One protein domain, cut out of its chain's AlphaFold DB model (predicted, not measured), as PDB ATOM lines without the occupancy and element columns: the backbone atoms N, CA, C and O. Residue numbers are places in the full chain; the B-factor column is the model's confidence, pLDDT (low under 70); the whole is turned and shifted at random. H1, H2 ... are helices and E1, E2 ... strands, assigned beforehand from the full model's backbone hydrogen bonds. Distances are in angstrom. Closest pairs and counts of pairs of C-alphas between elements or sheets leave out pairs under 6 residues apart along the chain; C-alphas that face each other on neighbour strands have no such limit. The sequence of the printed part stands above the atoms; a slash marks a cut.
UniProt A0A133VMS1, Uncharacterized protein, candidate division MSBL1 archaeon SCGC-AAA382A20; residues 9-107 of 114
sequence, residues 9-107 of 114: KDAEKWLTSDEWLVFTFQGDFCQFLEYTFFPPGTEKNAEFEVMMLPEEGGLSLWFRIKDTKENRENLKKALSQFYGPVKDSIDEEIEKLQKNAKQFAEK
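This is residues 9 to 107 of the 114 residues of an uncharacterized protein of candidate division MSBL1 archaeon SCGC-AAA382A20 (UniProt A0A133VMS1). A long hairpin of E2 and E3, widened near one end by the short strand E1, makes a small sheet with H1 over one face and H2 over the other. The long H5 runs past E1 and beside H1, H4 crosses near the open end of the hairpin, and residues 54 to 59 at its turn stick out. The printed part has 99 residues, in the order H1 E1 H2 H3 E2 E3 H4 H5, and its class is mixed. The antiparallel sheet runs E1 E3 E2; the whole is compact, with a radius of gyration of the C-alphas of 13.2 A and spans of 34 by 32 by 26 A.

E3 is residues 58 to 66, 26.7 A long, E2 48 to 55, 22.0 A, and E1 20 to 23. H5, residues 90 to 107, measures 25.9 A and ends at C-alpha 107 (-43.347, -29.688, 41.958). H4 is residues 69 to 82, 20.0 A. H1, residues 9 to 16, begins at C-alpha 9 (-32.299, -29.604, 38.162); H2 is 29 to 37 and H3 43 to 47.

In the hairpin E2 and E3, N 51 and O 62 are 2.8 A apart; between E1 and E3, N 21 and O 65 are 2.8 A apart. E1, H2, H3 and E2 form a split strand-helix-strand unit, two strands running the same way with E3 between them, its crossover right-handed. H1 and H2 lie on opposite faces, at heights of 9.7 A and 10.5 A over the sheet. H3, H4 and H5 only graze the sheet. H5 touches H1 with residues 101 to 106 alone, at a shallow tilt of 19 degrees, opposite ways; the closest C-alphas, of Glu 12 and Ala 105, are 5.0 A apart. H2 touches H4 at a steep tilt of 54 degrees, the closest C-alphas being those of Leu 33 and Ala 78, 6.0 A. In H1, H2, H4 and H5 every O i to N i+4 pair is within hydrogen-bond range; H3 has 0 of 1, but 2 of 2 O i to N i+3 pairs.

The C-alphas farthest apart, of Lys 9 and Pro 85, are 37.2 A apart. The printed part has no cut and no long link. Confidence is under 70 at residue 56 and residues 86 to 88.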
ATOM      1  N   LYS A   9     -33.009 -30.495  37.233       72.56
ATOM      2  CA  LYS A   9     -32.299 -29.604  38.162       72.56
ATOM      3  C   LYS A   9     -31.875 -28.315  37.473       72.56
ATOM      4  O   LYS A   9     -31.857 -27.263  38.111       72.56
ATOM      5  N   ASP A  10     -31.543 -28.376  36.189       81.81
ATOM      6  CA  ASP A  10     -31.275 -27.184  35.391       81.81
ATOM      7  C   ASP A  10     -32.554 -26.358  35.194       81.81
ATOM      8  O   ASP A  10     -32.517 -25.136  35.347       81.81
ATOM      9  N   ALA A  11     -33.702 -27.013  34.980       82.81
ATOM     10  CA  ALA A  11     -35.008 -26.352  34.947       82.81
ATOM     11  C   ALA A  11     -35.367 -25.691  36.293       82.81
ATOM     12  O   ALA A  11     -35.756 -24.525  36.324       82.81
ATOM     13  N   GLU A  12     -35.180 -26.391  37.418       85.31
ATOM     14  CA  GLU A  12     -35.411 -25.835  38.759       85.31
ATOM     15  C   GLU A  12     -34.572 -24.573  39.001       85.31
ATOM     16  O   GLU A  12     -35.105 -23.539  39.410       85.31
ATOM     17  N   LYS A  13     -33.265 -24.624  38.715       87.81
ATOM     18  CA  LYS A  13     -32.377 -23.460  38.861       87.81
ATOM     19  C   LYS A  13     -32.799 -22.312  37.955       87.81
ATOM     20  O   LYS A  13     -32.778 -21.158  38.377       87.81
ATOM     21  N   TRP A  14     -33.185 -22.618  36.720       91.38
ATOM     22  CA  TRP A  14     -33.620 -21.610  35.761       91.38
ATOM     23  C   TRP A  14     -34.878 -20.872  36.240       91.38
ATOM     24  O   TRP A  14     -34.934 -19.647  36.125       91.38
ATOM     25  N   LEU A  15     -35.835 -21.604  36.826       89.88
ATOM     26  CA  LEU A  15     -37.110 -21.090  37.343       89.88
ATOM     27  C   LEU A  15     -36.997 -20.337  38.678       89.88
ATOM     28  O   LEU A  15     -37.887 -19.558  39.015       89.88
ATOM     29  N   THR A  16     -35.951 -20.598  39.465       88.94
ATOM     30  CA  THR A  16     -35.829 -20.092  40.847       88.94
ATOM     31  C   THR A  16     -34.685 -19.111  41.064       88.94
ATOM     32  O   THR A  16     -34.519 -18.620  42.178       88.94
ATOM     33  N   SER A  17     -33.913 -18.800  40.023       91.06
ATOM     34  CA  SER A  17     -32.802 -17.856  40.111       91.06
ATOM     35  C   SER A  17     -33.269 -16.459  40.532       91.06
ATOM     36  O   SER A  17     -34.024 -15.815  39.811       91.06
ATOM     37  N   ASP A  18     -32.722 -15.941  41.634       89.25
ATOM     38  CA  ASP A  18     -33.085 -14.622  42.179       89.25
ATOM     39  C   ASP A  18     -32.676 -13.441  41.274       89.25
ATOM     40  O   ASP A  18     -33.180 -12.332  41.424       89.25
ATOM     41  N   GLU A  19     -31.771 -13.660  40.316       94.19
ATOM     42  CA  GLU A  19     -31.375 -12.648  39.322       94.19
ATOM     43  C   GLU A  19     -32.409 -12.432  38.204       94.19
ATOM     44  O   GLU A  19     -32.206 -11.573  37.341       94.19
ATOM     45  N   TRP A  20     -33.487 -13.219  38.175       95.19
ATOM     46  CA  TRP A  20     -34.448 -13.249  37.079       95.19
ATOM     47  C   TRP A  20     -35.886 -13.179  37.583       95.19
ATOM     48  O   TRP A  20     -36.258 -13.797  38.572       95.19
ATOM     49  N   LEU A  21     -36.720 -12.462  36.836       93.38
ATOM     50  CA  LEU A  21     -38.164 -12.497  36.979       93.38
ATOM     51  C   LEU A  21     -38.720 -13.545  36.028       93.38
ATOM     52  O   LEU A  21     -38.777 -13.312  34.823       93.38
ATOM     53  N   VAL A  22     -39.137 -14.678  36.577       93.62
ATOM     54  CA  VAL A  22     -39.735 -15.789  35.831       93.62
ATOM     55  C   VAL A  22     -41.261 -15.674  35.802       93.62
ATOM     56  O   VAL A  22     -41.881 -15.355  36.817       93.62
ATOM     57  N   PHE A  23     -41.877 -15.922  34.649       89.88
ATOM     58  CA  PHE A  23     -43.326 -15.867  34.466       89.88
ATOM     59  C   PHE A  23     -43.787 -16.700  33.265       89.88
ATOM     60  O   PHE A  23     -43.008 -17.080  32.392       89.88
ATOM     61  N   THR A  24     -45.090 -16.954  33.198       87.50
ATOM     62  CA  THR A  24     -45.750 -17.527  32.026       87.50
ATOM     63  C   THR A  24     -47.006 -16.717  31.721       87.50
ATOM     64  O   THR A  24     -47.737 -16.325  32.631       87.50
ATOM     65  N   PHE A  25     -47.231 -16.435  30.442       83.38
ATOM     66  CA  PHE A  25     -48.451 -15.811  29.945       83.38
ATOM     67  C   PHE A  25     -48.940 -16.593  28.738       83.38
ATOM     68  O   PHE A  25     -48.147 -17.092  27.940       83.38
ATOM     69  N   GLN A  26     -50.258 -16.675  28.596       77.06
ATOM     70  CA  GLN A  26     -50.877 -17.259  27.415       77.06
ATOM     71  C   GLN A  26     -51.013 -16.215  26.299       77.06
ATOM     72  O   GLN A  26     -51.236 -15.029  26.562       77.06
ATOM     73  N   GLY A  27     -50.940 -16.682  25.051       79.25
ATOM     74  CA  GLY A  27     -51.123 -15.861  23.852       79.25
ATOM     75  C   GLY A  27     -49.908 -15.002  23.494       79.25
ATOM     76  O   GLY A  27     -48.776 -15.307  23.864       79.25
ATOM     77  N   ASP A  28     -50.153 -13.909  22.774       89.31
ATOM     78  CA  ASP A  28     -49.099 -13.128  22.106       89.31
ATOM     79  C   ASP A  28     -48.357 -12.144  23.031       89.31
ATOM     80  O   ASP A  28     -47.522 -11.364  22.570       89.31
ATOM     81  N   PHE A  29     -48.634 -12.153  24.341       90.81
ATOM     82  CA  PHE A  29     -48.051 -11.194  25.288       90.81
ATOM     83  C   PHE A  29     -46.524 -11.259  25.325       90.81
ATOM     84  O   PHE A  29     -45.859 -10.229  25.243       90.81
ATOM     85  N   CYS A  30     -45.951 -12.458  25.433       89.56
ATOM     86  CA  CYS A  30     -44.499 -12.603  25.532       89.56
ATOM     87  C   CYS A  30     -43.800 -12.220  24.227       89.56
ATOM     88  O   CYS A  30     -42.724 -11.631  24.266       89.56
ATOM     89  N   GLN A  31     -44.448 -12.463  23.085       91.69
ATOM     90  CA  GLN A  31     -43.976 -11.976  21.797       91.69
ATOM     91  C   GLN A  31     -44.004 -10.440  21.763       91.69
ATOM     92  O   GLN A  31     -43.013  -9.804  21.414       91.69
ATOM     93  N   PHE A  32     -45.105  -9.820  22.188       93.94
ATOM     94  CA  PHE A  32     -45.196  -8.366  22.302       93.94
ATOM     95  C   PHE A  32     -44.118  -7.783  23.232       93.94
ATOM     96  O   PHE A  32     -43.473  -6.795  22.874       93.94
ATOM     97  N   LEU A  33     -43.884  -8.403  24.392       95.06
ATOM     98  CA  LEU A  33     -42.853  -8.006  25.351       95.06
ATOM     99  C   LEU A  33     -41.450  -8.072  24.729       95.06
ATOM    100  O   LEU A  33     -40.703  -7.097  24.832       95.06
ATOM    101  N   GLU A  34     -41.115  -9.178  24.057       95.12
ATOM    102  CA  GLU A  34     -39.828  -9.368  23.383       95.12
ATOM    103  C   GLU A  34     -39.607  -8.304  22.300       95.12
ATOM    104  O   GLU A  34     -38.653  -7.535  22.370       95.12
ATOM    105  N   TYR A  35     -40.522  -8.178  21.335       95.19
ATOM    106  CA  TYR A  35     -40.335  -7.247  20.217       95.19
ATOM    107  C   TYR A  35     -40.354  -5.771  20.635       95.19
ATOM    108  O   TYR A  35     -39.745  -4.944  19.957       95.19
ATOM    109  N   THR A  36     -41.032  -5.430  21.735       96.19
ATOM    110  CA  THR A  36     -41.151  -4.037  22.191       96.19
ATOM    111  C   THR A  36     -39.998  -3.617  23.102       96.19
ATOM    112  O   THR A  36     -39.504  -2.497  22.973       96.19
ATOM    113  N   PHE A  37     -39.565  -4.483  24.025       96.31
ATOM    114  CA  PHE A  37     -38.627  -4.114  25.097       96.31
ATOM    115  C   PHE A  37     -37.321  -4.914  25.101       96.31
ATOM    116  O   PHE A  37     -36.347  -4.461  25.704       96.31
ATOM    117  N   PHE A  38     -37.266  -6.049  24.403       96.94
ATOM    118  CA  PHE A  38     -36.079  -6.903  24.296       96.94
ATOM    119  C   PHE A  38     -35.802  -7.305  22.834       96.94
ATOM    120  O   PHE A  38     -35.731  -8.501  22.540       96.94
ATOM    121  N   PRO A  39     -35.667  -6.347  21.890       95.12
ATOM    122  CA  PRO A  39     -35.756  -6.651  20.466       95.12
ATOM    123  C   PRO A  39     -34.682  -7.655  20.020       95.12
ATOM    124  O   PRO A  39     -33.506  -7.455  20.354       95.12
ATOM    125  N   PRO A  40     -35.037  -8.698  19.247       93.25
ATOM    126  CA  PRO A  40     -34.084  -9.708  18.797       93.25
ATOM    127  C   PRO A  40     -32.864  -9.110  18.086       93.25
ATOM    128  O   PRO A  40     -32.978  -8.174  17.294       93.25
ATOM    129  N   GLY A  41     -31.680  -9.662  18.361       93.12
ATOM    130  CA  GLY A  41     -30.414  -9.194  17.782       93.12
ATOM    131  C   GLY A  41     -29.804  -7.962  18.462       93.12
ATOM    132  O   GLY A  41     -28.801  -7.440  17.979       93.12
ATOM    133  N   THR A  42     -30.376  -7.503  19.578       94.25
ATOM    134  CA  THR A  42     -29.797  -6.447  20.423       94.25
ATOM    135  C   THR A  42     -29.137  -7.034  21.669       94.25
ATOM    136  O   THR A  42     -29.500  -8.121  22.113       94.25
ATOM    137  N   GLU A  43     -28.214  -6.294  22.294       94.50
ATOM    138  CA  GLU A  43     -27.652  -6.679  23.601       94.50
ATOM    139  C   GLU A  43     -28.744  -6.828  24.669       94.50
ATOM    140  O   GLU A  43     -28.647  -7.681  25.547       94.50
ATOM    141  N   LYS A  44     -29.828  -6.048  24.550       94.75
ATOM    142  CA  LYS A  44     -30.964  -6.098  25.469       94.75
ATOM    143  C   LYS A  44     -31.690  -7.445  25.423       94.75
ATOM    144  O   LYS A  44     -32.176  -7.892  26.454       94.75
ATOM    145  N   ASN A  45     -31.727  -8.123  24.272       95.31
ATOM    146  CA  ASN A  45     -32.363  -9.439  24.140       95.31
ATOM    147  C   ASN A  45     -31.682 -10.517  25.000       95.31
ATOM    148  O   ASN A  45     -32.353 -11.449  25.418       95.31
ATOM    149  N   ALA A  46     -30.405 -10.353  25.372       94.69
ATOM    150  CA  ALA A  46     -29.739 -11.258  26.314       94.69
ATOM    151  C   ALA A  46     -30.334 -11.213  27.738       94.69
ATOM    152  O   ALA A  46     -30.040 -12.075  28.560       94.69
ATOM    153  N   GLU A  47     -31.161 -10.210  28.044       97.00
ATOM    154  CA  GLU A  47     -31.906 -10.106  29.300       97.00
ATOM    155  C   GLU A  47     -33.306 -10.722  29.216       97.00
ATOM    156  O   GLU A  47     -34.077 -10.553  30.158       97.00
ATOM    157  N   PHE A  48     -33.642 -11.403  28.119       95.75
ATOM    158  CA  PHE A  48     -34.894 -12.118  27.910       95.75
ATOM    159  C   PHE A  48     -34.584 -13.560  27.512       95.75
ATOM    160  O   PHE A  48     -33.862 -13.812  26.551       95.75
ATOM    161  N   GLU A  49     -35.142 -14.520  28.240       94.75
ATOM    162  CA  GLU A  49     -34.970 -15.934  27.931       94.75
ATOM    163  C   GLU A  49     -36.305 -16.675  27.935       94.75
ATOM    164  O   GLU A  49     -37.242 -16.320  28.652       94.75
ATOM    165  N   VAL A  50     -36.354 -17.756  27.159       91.69
ATOM    166  CA  VAL A  50     -37.500 -18.656  27.058       91.69
ATOM    167  C   VAL A  50     -37.063 -20.091  27.329       91.69
ATOM    168  O   VAL A  50     -36.004 -20.530  26.878       91.69
ATOM    169  N   MET A  51     -37.899 -20.828  28.049       89.50
ATOM    170  CA  MET A  51     -37.746 -22.246  28.328       89.50
ATOM    171  C   MET A  51     -39.053 -22.970  27.999       89.50
ATOM    172  O   MET A  51     -40.138 -22.519  28.356       89.50
ATOM    173  N   MET A  52     -38.947 -24.108  27.315       86.88
ATOM    174  CA  MET A  52     -40.062 -25.036  27.130       86.88
ATOM    175  C   MET A  52     -39.956 -26.140  28.169       86.88
ATOM    176  O   MET A  52     -38.919 -26.800  28.246       86.88
ATOM    177  N   LEU A  53     -41.024 -26.351  28.933       83.25
ATOM    178  CA  LEU A  53     -41.109 -27.423  29.919       83.25
ATOM    179  C   LEU A  53     -42.275 -28.359  29.586       83.25
ATOM    180  O   LEU A  53     -43.331 -27.883  29.157       83.25
ATOM    181  N   PRO A  54     -42.100 -29.680  29.746       78.44
ATOM    182  CA  PRO A  54     -43.217 -30.611  29.679       78.44
ATOM    183  C   PRO A  54     -44.174 -30.370  30.853       78.44
ATOM    184  O   PRO A  54     -43.733 -30.133  31.976       78.44
ATOM    185  N   GLU A  55     -45.476 -30.438  30.585       76.00
ATOM    186  CA  GLU A  55     -46.550 -30.390  31.584       76.00
ATOM    187  C   GLU A  55     -47.625 -31.438  31.252       76.00
ATOM    188  O   GLU A  55     -47.735 -31.869  30.099       76.00
ATOM    189  N   GLU A  56     -48.434 -31.837  32.242       68.88
ATOM    190  CA  GLU A  56     -49.558 -32.762  32.037       68.88
ATOM    191  C   GLU A  56     -50.465 -32.241  30.907       68.88
ATOM    192  O   GLU A  56     -51.167 -31.238  31.042       68.88
ATOM    193  N   GLY A  57     -50.447 -32.928  29.763       75.81
ATOM    194  CA  GLY A  57     -51.251 -32.565  28.595       75.81
ATOM    195  C   GLY A  57     -50.573 -31.656  27.563       75.81
ATOM    196  O   GLY A  57     -51.247 -31.254  26.611       75.81
ATOM    197  N   GLY A  58     -49.270 -31.363  27.672       80.88
ATOM    198  CA  GLY A  58     -48.553 -30.667  26.601       80.88
ATOM    199  C   GLY A  58     -47.178 -30.098  26.949       80.88
ATOM    200  O   GLY A  58     -46.414 -30.639  27.744       80.88
ATOM    201  N   LEU A  59     -46.848 -29.003  26.265       82.00
ATOM    202  CA  LEU A  59     -45.651 -28.203  26.499       82.00
ATOM    203  C   LEU A  59     -46.084 -26.820  26.966       82.00
ATOM    204  O   LEU A  59     -46.954 -26.205  26.343       82.00
ATOM    205  N   SER A  60     -45.422 -26.318  28.000       83.56
ATOM    206  CA  SER A  60     -45.626 -24.971  28.513       83.56
ATOM    207  C   SER A  60     -44.405 -24.106  28.252       83.56
ATOM    208  O   SER A  60     -43.257 -24.538  28.386       83.56
ATOM    209  N   LEU A  61     -44.669 -22.865  27.847       88.06
ATOM    210  CA  LEU A  61     -43.652 -21.849  27.630       88.06
ATOM    211  C   LEU A  61     -43.501 -21.009  28.894       88.06
ATOM    212  O   LEU A  61     -44.445 -20.368  29.364       88.06
ATOM    213  N   TRP A  62     -42.284 -21.008  29.412       90.81
ATOM    214  CA  TRP A  62     -41.847 -20.193  30.525       90.81
ATOM    215  C   TRP A  62     -40.880 -19.139  30.012       90.81
ATOM    216  O   TRP A  62     -40.050 -19.401  29.145       90.81
ATOM    217  N   PHE A  63     -40.994 -17.936  30.546       92.94
ATOM    218  CA  PHE A  63     -40.202 -16.790  30.135       92.94
ATOM    219  C   PHE A  63     -39.540 -16.192  31.360       92.94
ATOM    220  O   PHE A  63     -40.079 -16.261  32.468       92.94
ATOM    221  N   ARG A  64     -38.377 -15.582  31.170       95.00
ATOM    222  CA  ARG A  64     -37.758 -14.783  32.217       95.00
ATOM    223  C   ARG A  64     -37.104 -13.541  31.663       95.00
ATOM    224  O   ARG A  64     -36.572 -13.552  30.556       95.00
ATOM    225  N   ILE A  65     -37.125 -12.485  32.467       96.31
ATOM    226  CA  ILE A  65     -36.357 -11.268  32.209       96.31
ATOM    227  C   ILE A  65     -35.412 -11.000  33.363       96.31
ATOM    228  O   ILE A  65     -35.748 -11.298  34.509       96.31
ATOM    229  N   LYS A  66     -34.237 -10.438  33.092       96.38
ATOM    230  CA  LYS A  66     -33.281 -10.126  34.160       96.38
ATOM    231  C   LYS A  66     -33.924  -9.172  35.166       96.38
ATOM    232  O   LYS A  66     -34.521  -8.175  34.752       96.38
ATOM    233  N   ASP A  67     -33.798  -9.448  36.461       94.94
ATOM    234  CA  ASP A  67     -34.426  -8.648  37.509       94.94
ATOM    235  C   ASP A  67     -33.667  -7.333  37.725       94.94
ATOM    236  O   ASP A  67     -32.775  -7.194  38.562       94.94
ATOM    237  N   THR A  68     -34.016  -6.342  36.913       95.12
ATOM    238  CA  THR A  68     -33.511  -4.978  37.018       95.12
ATOM    239  C   THR A  68     -34.676  -4.016  37.186       95.12
ATOM    240  O   THR A  68     -35.804  -4.281  36.762       95.12
ATOM    241  N   LYS A  69     -34.405  -2.838  37.760       93.56
ATOM    242  CA  LYS A  69     -35.420  -1.782  37.876       93.56
ATOM    243  C   LYS A  69     -36.015  -1.413  36.513       93.56
ATOM    244  O   LYS A  69     -37.217  -1.198  36.413       93.56
ATOM    245  N   GLU A  70     -35.187  -1.357  35.474       95.00
ATOM    246  CA  GLU A  70     -35.630  -1.069  34.109       95.00
ATOM    247  C   GLU A  70     -36.558  -2.165  33.572       95.00
ATOM    248  O   GLU A  70     -37.630  -1.865  33.057       95.00
ATOM    249  N   ASN A  71     -36.190  -3.437  33.743       95.00
ATOM    250  CA  ASN A  71     -36.968  -4.557  33.220       95.00
ATOM    251  C   ASN A  71     -38.284  -4.752  33.966       95.00
ATOM    252  O   ASN A  71     -39.293  -5.054  33.332       95.00
ATOM    253  N   ARG A  72     -38.309  -4.489  35.281       92.44
ATOM    254  CA  ARG A  72     -39.561  -4.384  36.041       92.44
ATOM    255  C   ARG A  72     -40.472  -3.340  35.411       92.44
ATOM    256  O   ARG A  72     -41.594  -3.670  35.056       92.44
ATOM    257  N   GLU A  73     -39.990  -2.116  35.200       91.94
ATOM    258  CA  GLU A  73     -40.773  -1.040  34.572       91.94
ATOM    259  C   GLU A  73     -41.224  -1.378  33.141       91.94
ATOM    260  O   GLU A  73     -42.355  -1.071  32.763       91.94
ATOM    261  N   ASN A  74     -40.382  -2.044  32.347       93.88
ATOM    262  CA  ASN A  74     -40.744  -2.516  31.009       93.88
ATOM    263  C   ASN A  74     -41.861  -3.563  31.068       93.88
ATOM    264  O   ASN A  74     -42.831  -3.452  30.322       93.88
ATOM    265  N   LEU A  75     -41.790  -4.511  32.006       92.00
ATOM    266  CA  LEU A  75     -42.859  -5.477  32.246       92.00
ATOM    267  C   LEU A  75     -44.156  -4.779  32.679       92.00
ATOM    268  O   LEU A  75     -45.218  -5.097  32.148       92.00
ATOM    269  N   LYS A  76     -44.086  -3.768  33.562       89.31
ATOM    270  CA  LYS A  76     -45.267  -2.976  33.958       89.31
ATOM    271  C   LYS A  76     -45.925  -2.292  32.763       89.31
ATOM    272  O   LYS A  76     -47.142  -2.366  32.593       89.31
ATOM    273  N   LYS A  77     -45.118  -1.641  31.922       91.31
ATOM    274  CA  LYS A  77     -45.593  -0.989  30.696       91.31
ATOM    275  C   LYS A  77     -46.206  -2.002  29.742       91.31
ATOM    276  O   LYS A  77     -47.289  -1.745  29.231       91.31
ATOM    277  N   ALA A  78     -45.555  -3.145  29.539       92.06
ATOM    278  CA  ALA A  78     -46.050  -4.185  28.652       92.06
ATOM    279  C   ALA A  78     -47.405  -4.726  29.118       92.06
ATOM    280  O   ALA A  78     -48.342  -4.778  28.325       92.06
ATOM    281  N   LEU A  79     -47.538  -5.055  30.408       88.50
ATOM    282  CA  LEU A  79     -48.795  -5.526  30.996       88.50
ATOM    283  C   LEU A  79     -49.912  -4.496  30.821       88.50
ATOM    284  O   LEU A  79     -50.993  -4.837  30.346       88.50
ATOM    285  N   SER A  80     -49.627  -3.228  31.129       88.94
ATOM    286  CA  SER A  80     -50.605  -2.150  30.987       88.94
ATOM    287  C   SER A  80     -51.000  -1.873  29.533       88.94
ATOM    288  O   SER A  80     -52.134  -1.467  29.284       88.94
ATOM    289  N   GLN A  81     -50.076  -2.020  28.581       90.62
ATOM    290  CA  GLN A  81     -50.341  -1.779  27.161       90.62
ATOM    291  C   GLN A  81     -51.103  -2.939  26.521       90.62
ATOM    292  O   GLN A  81     -51.996  -2.700  25.712       90.62
ATOM    293  N   PHE A  82     -50.772  -4.177  26.889       89.44
ATOM    294  CA  PHE A  82     -51.339  -5.369  26.268       89.44
ATOM    295  C   PHE A  82     -52.700  -5.753  26.860       89.44
ATOM    296  O   PHE A  82     -53.644  -6.014  26.119       89.44
ATOM    297  N   TYR A  83     -52.827  -5.754  28.191       84.56
ATOM    298  CA  TYR A  83     -54.060  -6.154  28.884       84.56
ATOM    299  C   TYR A  83     -54.949  -4.968  29.290       84.56
ATOM    300  O   TYR A  83     -56.065  -5.163  29.773       84.56
ATOM    301  N   GLY A  84     -54.485  -3.734  29.074       81.31
ATOM    302  CA  GLY A  84     -55.151  -2.522  29.542       81.31
ATOM    303  C   GLY A  84     -54.821  -2.195  31.006       81.31
ATOM    304  O   GLY A  84     -53.871  -2.738  31.569       81.31
ATOM    305  N   PRO A  85     -55.575  -1.281  31.646       70.12
ATOM    306  CA  PRO A  85     -55.305  -0.867  33.020       70.12
ATOM    307  C   PRO A  85     -55.399  -2.067  33.968       70.12
ATOM    308  O   PRO A  85     -56.478  -2.627  34.174       70.12
ATOM    309  N   VAL A  86     -54.266  -2.458  34.550       64.06
ATOM    310  CA  VAL A  86     -54.214  -3.529  35.548       64.06
ATOM    311  C   VAL A  86     -54.888  -3.008  36.823       64.06
ATOM    312  O   VAL A  86     -54.523  -1.948  37.327       64.06
ATOM    313  N   LYS A  87     -55.935  -3.702  37.293       56.72
ATOM    314  CA  LYS A  87     -56.719  -3.294  38.479       56.72
ATOM    315  C   LYS A  87     -55.960  -3.493  39.794       56.72
ATOM    316  O   LYS A  87     -56.221  -2.761  40.745       56.72
ATOM    317  N   ASP A  88     -55.049  -4.458  39.818       65.44
ATOM    318  CA  ASP A  88     -54.181  -4.763  40.951       65.44
ATOM    319  C   ASP A  88     -52.867  -3.976  40.844       65.44
ATOM    320  O   ASP A  88     -52.464  -3.545  39.756       65.44
ATOM    321  N   SER A  89     -52.172  -3.798  41.971       74.62
ATOM    322  CA  SER A  89     -50.813  -3.258  41.948       74.62
ATOM    323  C   SER A  89     -49.932  -4.169  41.095       74.62
ATOM    324  O   SER A  89     -49.807  -5.360  41.371       74.62
ATOM    325  N   ILE A  90     -49.294  -3.622  40.057       74.94
ATOM    326  CA  ILE A  90     -48.449  -4.422  39.160       74.94
ATOM    327  C   ILE A  90     -47.291  -5.081  39.932       74.94
ATOM    328  O   ILE A  90     -46.843  -6.163  39.566       74.94
ATOM    329  N   ASP A  91     -46.833  -4.469  41.027       78.75
ATOM    330  CA  ASP A  91     -45.822  -5.072  41.897       78.75
ATOM    331  C   ASP A  91     -46.335  -6.352  42.582       78.75
ATOM    332  O   ASP A  91     -45.614  -7.344  42.629       78.75
ATOM    333  N   GLU A  92     -47.600  -6.380  43.016       83.19
ATOM    334  CA  GLU A  92     -48.222  -7.591  43.573       83.19
ATOM    335  C   GLU A  92     -48.373  -8.679  42.507       83.19
ATOM    336  O   GLU A  92     -48.189  -9.862  42.791       83.19
ATOM    337  N   GLU A  93     -48.676  -8.297  41.264       81.56
ATOM    338  CA  GLU A  93     -48.765  -9.248  40.156       81.56
ATOM    339  C   GLU A  93     -47.400  -9.876  39.844       81.56
ATOM    340  O   GLU A  93     -47.292 -11.093  39.704       81.56
ATOM    341  N   ILE A  94     -46.332  -9.075  39.830       82.56
ATOM    342  CA  ILE A  94     -44.960  -9.573  39.657       82.56
ATOM    343  C   ILE A  94     -44.587 -10.549  40.782       82.56
ATOM    344  O   ILE A  94     -44.022 -11.612  40.513       82.56
ATOM    345  N   GLU A  95     -44.931 -10.237  42.033       86.00
ATOM    346  CA  GLU A  95     -44.694 -11.134  43.169       86.00
ATOM    347  C   GLU A  95     -45.474 -12.450  43.056       86.00
ATOM    348  O   GLU A  95     -44.920 -13.522  43.321       86.00
ATOM    349  N   LYS A  96     -46.740 -12.402  42.617       85.81
ATOM    350  CA  LYS A  96     -47.539 -13.608  42.345       85.81
ATOM    351  C   LYS A  96     -46.882 -14.474  41.270       85.81
ATOM    352  O   LYS A  96     -46.788 -15.686  41.456       85.81
ATOM    353  N   LEU A  97     -46.386 -13.875  40.185       84.75
ATOM    354  CA  LEU A  97     -45.698 -14.604  39.115       84.75
ATOM    355  C   LEU A  97     -44.441 -15.315  39.635       84.75
ATOM    356  O   LEU A  97     -44.278 -16.512  39.393       84.75
ATOM    357  N   GLN A  98     -43.616 -14.629  40.437       85.88
ATOM    358  CA  GLN A  98     -42.440 -15.250  41.066       85.88
ATOM    359  C   GLN A  98     -42.822 -16.398  41.998       85.88
ATOM    360  O   GLN A  98     -42.179 -17.449  42.015       85.88
ATOM    361  N   LYS A  99     -43.890 -16.223  42.779       88.56
ATOM    362  CA  LYS A  99     -44.390 -17.273  43.665       88.56
ATOM    363  C   LYS A  99     -44.859 -18.496  42.875       88.56
ATOM    364  O   LYS A  99     -44.544 -19.616  43.271       88.56
ATOM    365  N   ASN A 100     -45.564 -18.293  41.765       86.81
ATOM    366  CA  ASN A 100     -46.038 -19.376  40.905       86.81
ATOM    367  C   ASN A 100     -44.869 -20.147  40.276       86.81
ATOM    368  O   ASN A 100     -44.884 -21.377  40.291       86.81
ATOM    369  N   ALA A 101     -43.833 -19.446  39.801       86.94
ATOM    370  CA  ALA A 101     -42.617 -20.069  39.278       86.94
ATOM    371  C   ALA A 101     -41.921 -20.946  40.333       86.94
ATOM    372  O   ALA A 101     -41.603 -22.105  40.067       86.94
ATOM    373  N   LYS A 102     -41.774 -20.440  41.567       88.00
ATOM    374  CA  LYS A 102     -41.194 -21.202  42.687       88.00
ATOM    375  C   LYS A 102     -42.020 -22.443  43.033       88.00
ATOM    376  O   LYS A 102     -41.465 -23.524  43.196       88.00
ATOM    377  N   GLN A 103     -43.344 -22.316  43.088       87.88
ATOM    378  CA  GLN A 103     -44.231 -23.454  43.345       87.88
ATOM    379  C   GLN A 103     -44.174 -24.509  42.236       87.88
ATOM    380  O   GLN A 103     -44.273 -25.701  42.524       87.88
ATOM    381  N   PHE A 104     -44.035 -24.090  40.979       85.31
ATOM    382  CA  PHE A 104     -43.869 -25.010  39.859       85.31
ATOM    383  C   PHE A 104     -42.524 -25.742  39.932       85.31
ATOM    384  O   PHE A 104     -42.495 -26.968  39.857       85.31
ATOM    385  N   ALA A 105     -41.434 -25.018  40.194       84.75
ATOM    386  CA  ALA A 105     -40.113 -25.609  40.395       84.75
ATOM    387  C   ALA A 105     -40.109 -26.654  41.524       84.75
ATOM    388  O   ALA A 105     -39.624 -27.764  41.339       84.75
ATOM    389  N   GLU A 106     -40.750 -26.367  42.662       84.06
ATOM    390  CA  GLU A 106     -40.874 -27.334  43.761       84.06
ATOM    391  C   GLU A 106     -41.634 -28.613  43.375       84.06
ATOM    392  O   GLU A 106     -41.354 -29.682  43.924       84.06
ATOM    393  N   LYS A 107     -42.622 -28.517  42.474       81.56
ATOM    394  CA  LYS A 107     -43.347 -29.688  41.958       81.56
ATOM    395  C   LYS A 107     -42.455 -30.527  41.046       81.56
ATOM    396  O   LYS A 107     -42.435 -31.745  41.210       81.56
TER     397      LYS A 107